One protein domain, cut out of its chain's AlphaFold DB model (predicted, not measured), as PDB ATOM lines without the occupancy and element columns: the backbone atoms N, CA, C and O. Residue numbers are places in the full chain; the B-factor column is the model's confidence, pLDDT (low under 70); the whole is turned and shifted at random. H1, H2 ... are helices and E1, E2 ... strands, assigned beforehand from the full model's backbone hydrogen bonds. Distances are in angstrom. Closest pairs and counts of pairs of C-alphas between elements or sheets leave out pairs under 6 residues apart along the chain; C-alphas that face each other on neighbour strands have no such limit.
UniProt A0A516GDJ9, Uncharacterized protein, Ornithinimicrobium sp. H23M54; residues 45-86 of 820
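Overview. This is residues 45 to 86 of the 820 residues of an uncharacterized protein of Ornithinimicrobium sp. H23M54 (UniProt A0A516GDJ9). This small domain has little regular structure: a single turn of helix, H1, then a long loop, residues 54 to 66, leading into a two-strand hairpin, E1 and E2. The 42 printed residues hold H1, E1 and E2 in that order, 13 residues in named elements, class mixed. It is compact, radius of gyration of the C-alphas 9.2 A, and rounded, spanning 24 by 20 by 14 A.

Arrangement. Look first at H1, residues 50 to 53, too short for an O i to N i+4 pair; its one O i to N i+3 pair is within range. E1, residues 67 to 70, and E2, residues 76 to 80, form an antiparallel hairpin at 144 degrees; N 67 and O 80 are 2.9 A apart, within hydrogen-bond range. H1 and E2 are apart.

Along the chain. Find C-alpha 50 at (190.998, 225.816, 130.430), where H1 begins, 5.2 A long. E1 runs 9.6 A; E2 runs 11.0 A to C-alpha 80 at (186.938, 224.540, 120.902).

Size, cuts and confidence. The C-alphas farthest apart, Pro 45 and Asp 73, are 25.2 A apart. H1 to E1 is a long link, E1 to E2 tight. The printed part has no cut, and no printed residue is under 70 in pLDDT.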
ATOM      1  N   PRO A  45     185.109 235.159 117.370       93.50
ATOM      2  CA  PRO A  45     185.846 234.004 117.921       93.50
ATOM      3  C   PRO A  45     186.120 234.152 119.430       93.50
ATOM      4  O   PRO A  45     185.980 235.243 119.956       93.50
ATOM      5  N   PHE A  46     186.481 233.086 120.148       95.12
ATOM      6  CA  PHE A  46     186.676 233.149 121.606       95.12
ATOM      7  C   PHE A  46     187.850 232.272 122.051       95.12
ATOM      8  O   PHE A  46     187.945 231.118 121.627       95.12
ATOM      9  N   ALA A  47     188.764 232.834 122.845       95.88
ATOM     10  CA  ALA A  47     189.990 232.170 123.275       95.88
ATOM     11  C   ALA A  47     189.763 231.333 124.544       95.88
ATOM     12  O   ALA A  47     189.378 231.868 125.578       95.88
ATOM     13  N   CYS A  48     190.028 230.029 124.483       96.06
ATOM     14  CA  CYS A  48     189.876 229.095 125.596       96.06
ATOM     15  C   CYS A  48     191.218 228.799 126.276       96.06
ATOM     16  O   CYS A  48     192.176 228.381 125.630       96.06
ATOM     17  N   THR A  49     191.262 228.939 127.596       95.31
ATOM     18  CA  THR A  49     192.459 228.798 128.440       95.31
ATOM     19  C   THR A  49     192.371 227.617 129.409       95.31
ATOM     20  O   THR A  49     193.337 227.337 130.111       95.31
ATOM     21  N   ALA A  50     191.251 226.882 129.454       93.31
ATOM     22  CA  ALA A  50     190.998 225.816 130.430       93.31
ATOM     23  C   ALA A  50     192.133 224.770 130.505       93.31
ATOM     24  O   ALA A  50     192.497 224.317 131.593       93.31
ATOM     25  N   GLN A  51     192.754 224.455 129.363       89.06
ATOM     26  CA  GLN A  51     193.900 223.543 129.261       89.06
ATOM     27  C   GLN A  51     195.146 224.012 130.024       89.06
ATOM     28  O   GLN A  51     195.851 223.186 130.607       89.06
ATOM     29  N   ASP A  52     195.375 225.325 130.125       89.62
ATOM     30  CA  ASP A  52     196.474 225.907 130.913       89.62
ATOM     31  C   ASP A  52     196.274 225.668 132.421       89.62
ATOM     32  O   ASP A  52     197.212 225.751 133.218       89.62
ATOM     33  N   HIS A  53     195.038 225.334 132.798       88.56
ATOM     34  CA  HIS A  53     194.563 225.154 134.159       88.56
ATOM     35  C   HIS A  53     194.133 223.705 134.443       88.56
ATOM     36  O   HIS A  53     193.334 223.453 135.344       88.56
ATOM     37  N   GLY A  54     194.677 222.728 133.710       88.00
ATOM     38  CA  GLY A  54     194.488 221.300 133.995       88.00
ATOM     39  C   GLY A  54     193.110 220.734 133.631       88.00
ATOM     40  O   GLY A  54     192.798 219.599 134.012       88.00
ATOM     41  N   LEU A  55     192.295 221.494 132.897       92.94
ATOM     42  CA  LEU A  55     190.998 221.068 132.378       92.94
ATOM     43  C   LEU A  55     191.122 220.686 130.898       92.94
ATOM     44  O   LEU A  55     191.675 221.439 130.102       92.94
ATOM     45  N   ASP A  56     190.591 219.529 130.512       92.12
ATOM     46  CA  ASP A  56     190.704 219.050 129.134       92.12
ATOM     47  C   ASP A  56     189.616 219.690 128.261       92.12
ATOM     48  O   ASP A  56     188.424 219.460 128.479       92.12
ATOM     49  N   LEU A  57     190.024 220.499 127.277       93.06
ATOM     50  CA  LEU A  57     189.097 221.147 126.348       93.06
ATOM     51  C   LEU A  57     188.416 220.127 125.431       93.06
ATOM     52  O   LEU A  57     189.055 219.259 124.831       93.06
ATOM     53  N   VAL A  58     187.106 220.281 125.265       94.19
ATOM     54  CA  VAL A  58     186.306 219.468 124.349       94.19
ATOM     55  C   VAL A  58     186.425 220.006 122.924       94.19
ATOM     56  O   VAL A  58     186.195 221.183 122.661       94.19
ATOM     57  N   VAL A  59     186.715 219.116 121.971       96.31
ATOM     58  CA  VAL A  59     186.588 219.420 120.539       96.31
ATOM     59  C   VAL A  59     185.105 219.522 120.178       96.31
ATOM     60  O   VAL A  59     184.413 218.504 120.098       96.31
ATOM     61  N   ASP A  60     184.622 220.738 119.935       95.38
ATOM     62  CA  ASP A  60     183.221 221.027 119.597       95.38
ATOM     63  C   ASP A  60     183.013 221.365 118.109       95.38
ATOM     64  O   ASP A  60     181.881 221.334 117.614       95.38
ATOM     65  N   ASN A  61     184.093 221.635 117.365       96.06
ATOM     66  CA  ASN A  61     184.036 221.907 115.935       96.06
ATOM     67  C   ASN A  61     185.319 221.504 115.182       96.06
ATOM     68  O   ASN A  61     186.378 221.256 115.756       96.06
ATOM     69  N   GLN A  62     185.194 221.415 113.856       97.06
ATOM     70  CA  GLN A  62     186.282 221.118 112.910       97.06
ATOM     71  C   GLN A  62     186.435 222.229 111.857       97.06
ATOM     72  O   GLN A  62     187.174 222.074 110.887       97.06
ATOM     73  N   ASP A  63     185.722 223.343 112.042       94.56
ATOM     74  CA  ASP A  63     185.648 224.453 111.088       94.56
ATOM     75  C   ASP A  63     186.742 225.507 111.335       94.56
ATOM     76  O   ASP A  63     186.824 226.492 110.604       94.56
ATOM     77  N   GLY A  64     187.597 225.300 112.343       93.19
ATOM     78  CA  GLY A  64     188.675 226.227 112.686       93.19
ATOM     79  C   GLY A  64     188.241 227.395 113.566       93.19
ATOM     80  O   GLY A  64     188.935 228.404 113.582       93.19
ATOM     81  N   ILE A  65     187.094 227.290 114.246       94.25
ATOM     82  CA  ILE A  65     186.527 228.384 115.043       94.25
ATOM     83  C   ILE A  65     186.970 228.242 116.500       94.25
ATOM     84  O   ILE A  65     186.746 227.196 117.110       94.25
ATOM     85  N   GLY A  66     187.532 229.310 117.066       95.12
ATOM     86  CA  GLY A  66     188.005 229.351 118.452       95.12
ATOM     87  C   GLY A  66     189.422 228.803 118.613       95.12
ATOM     88  O   GLY A  66     190.253 228.935 117.711       95.12
ATOM     89  N   THR A  67     189.702 228.205 119.768       95.69
ATOM     90  CA  THR A  67     191.041 227.738 120.147       95.69
ATOM     91  C   THR A  67     191.327 226.334 119.607       95.69
ATOM     92  O   THR A  67     190.479 225.446 119.745       95.69
ATOM     93  N   PRO A  68     192.512 226.085 119.014       95.06
ATOM     94  CA  PRO A  68     192.913 224.744 118.604       95.06
ATOM     95  C   PRO A  68     193.104 223.832 119.821       95.06
ATOM     96  O   PRO A  68     193.791 224.188 120.778       95.06
ATOM     97  N   VAL A  69     192.537 222.630 119.753       95.00
ATOM     98  CA  VAL A  69     192.740 221.570 120.744       95.00
ATOM     99  C   VAL A  69     193.820 220.631 120.221       95.00
ATOM    100  O   VAL A  69     193.729 220.142 119.089       95.00
ATOM    101  N   LEU A  70     194.846 220.399 121.037       92.44
ATOM    102  CA  LEU A  70     196.016 219.599 120.683       92.44
ATOM    103  C   LEU A  70     195.951 218.217 121.341       92.44
ATOM    104  O   LEU A  70     195.452 218.081 122.458       92.44
ATOM    105  N   ASP A  71     196.470 217.192 120.670       89.81
ATOM    106  CA  ASP A  71     196.745 215.904 121.308       89.81
ATOM    107  C   ASP A  71     198.090 215.892 122.060       89.81
ATOM    108  O   ASP A  71     198.808 216.889 122.146       89.81
ATOM    109  N   ALA A  72     198.439 214.731 122.621       88.06
ATOM    110  CA  ALA A  72     199.673 214.543 123.379       88.06
ATOM    111  C   ALA A  72     200.959 214.705 122.543       88.06
ATOM    112  O   ALA A  72     202.024 214.925 123.123       88.06
ATOM    113  N   ASP A  73     200.875 214.586 121.215       91.75
ATOM    114  CA  ASP A  73     202.000 214.770 120.295       91.75
ATOM    115  C   ASP A  73     202.111 216.234 119.811       91.75
ATOM    116  O   ASP A  73     203.106 216.610 119.183       91.75
ATOM    117  N   GLY A  74     201.141 217.083 120.175       89.00
ATOM    118  CA  GLY A  74     201.063 218.495 119.801       89.00
ATOM    119  C   GLY A  74     200.358 218.741 118.467       89.00
ATOM    120  O   GLY A  74     200.400 219.865 117.961       89.00
ATOM    121  N   ASP A  75     199.718 217.721 117.891       94.00
ATOM    122  CA  ASP A  75     198.963 217.844 116.648       94.00
ATOM    123  C   ASP A  75     197.545 218.372 116.931       94.00
ATOM    124  O   ASP A  75     196.889 217.984 117.899       94.00
ATOM    125  N   VAL A  76     197.043 219.266 116.070       95.06
ATOM    126  CA  VAL A  76     195.676 219.803 116.184       95.06
ATOM    127  C   VAL A  76     194.664 218.709 115.838       95.06
ATOM    128  O   VAL A  76     194.615 218.239 114.699       95.06
ATOM    129  N   ILE A  77     193.813 218.348 116.799       96.12
ATOM    130  CA  ILE A  77     192.752 217.335 116.638       96.12
ATOM    131  C   ILE A  77     191.359 217.934 116.395       96.12
ATOM    132  O   ILE A  77     190.413 217.220 116.045       96.12
ATOM    133  N   GLY A  78     191.223 219.245 116.560       96.62
ATOM    134  CA  GLY A  78     190.003 220.005 116.318       96.62
ATOM    135  C   GLY A  78     190.057 221.352 117.024       96.62
ATOM    136  O   GLY A  78     191.133 221.806 117.407       96.62
ATOM    137  N   PHE A  79     188.901 221.989 117.192       96.94
ATOM    138  CA  PHE A  79     188.796 223.304 117.813       96.94
ATOM    139  C   PHE A  79     187.709 223.318 118.886       96.94
ATOM    140  O   PHE A  79     186.762 222.527 118.843       96.94
ATOM    141  N   SER A  80     187.880 224.229 119.837       96.44
ATOM    142  CA  SER A  80     186.938 224.540 120.902       96.44
ATOM    143  C   SER A  80     186.529 226.002 120.767       96.44
ATOM    144  O   SER A  80     187.354 226.895 120.968       96.44
ATOM    145  N   LYS A  81     185.260 226.249 120.439       94.38
ATOM    146  CA  LYS A  81     184.684 227.601 120.374       94.38
ATOM    147  C   LYS A  81     183.886 227.965 121.631       94.38
ATOM    148  O   LYS A  81     183.705 229.147 121.907       94.38
ATOM    149  N   ASP A  82     183.421 226.962 122.379       92.75
ATOM    150  CA  ASP A  82     182.578 227.132 123.569       92.75
ATOM    151  C   ASP A  82     183.319 226.791 124.879       92.75
ATOM    152  O   ASP A  82     182.760 226.888 125.969       92.75
ATOM    153  N   CYS A  83     184.597 226.420 124.790       95.25
ATOM    154  CA  CYS A  83     185.509 226.203 125.919       95.25
ATOM    155  C   CYS A  83     185.061 225.159 126.947       95.25
ATOM    156  O   CYS A  83     185.523 225.192 128.087       95.25
ATOM    157  N   PHE A  84     184.176 224.237 126.567       93.81
ATOM    158  CA  PHE A  84     183.683 223.209 127.476       93.81
ATOM    159  C   PHE A  84     184.824 222.334 127.999       93.81
ATOM    160  O   PHE A  84     185.662 221.863 127.227       93.81
ATOM    161  N   ALA A  85     184.805 222.080 129.306       94.56
ATOM    162  CA  ALA A  85     185.667 221.117 129.972       94.56
ATOM    163  C   ALA A  85     184.944 220.506 131.183       94.56
ATOM    164  O   ALA A  85     184.069 221.141 131.779       94.56
ATOM    165  N   GLU A  86     185.292 219.266 131.530       93.25
ATOM    166  CA  GLU A  86     184.717 218.572 132.688       93.25
ATOM    167  C   GLU A  86     185.204 219.177 134.011       93.25
ATOM    168  O   GLU A  86     186.318 219.694 134.101       93.25
TER     169      GLU A  86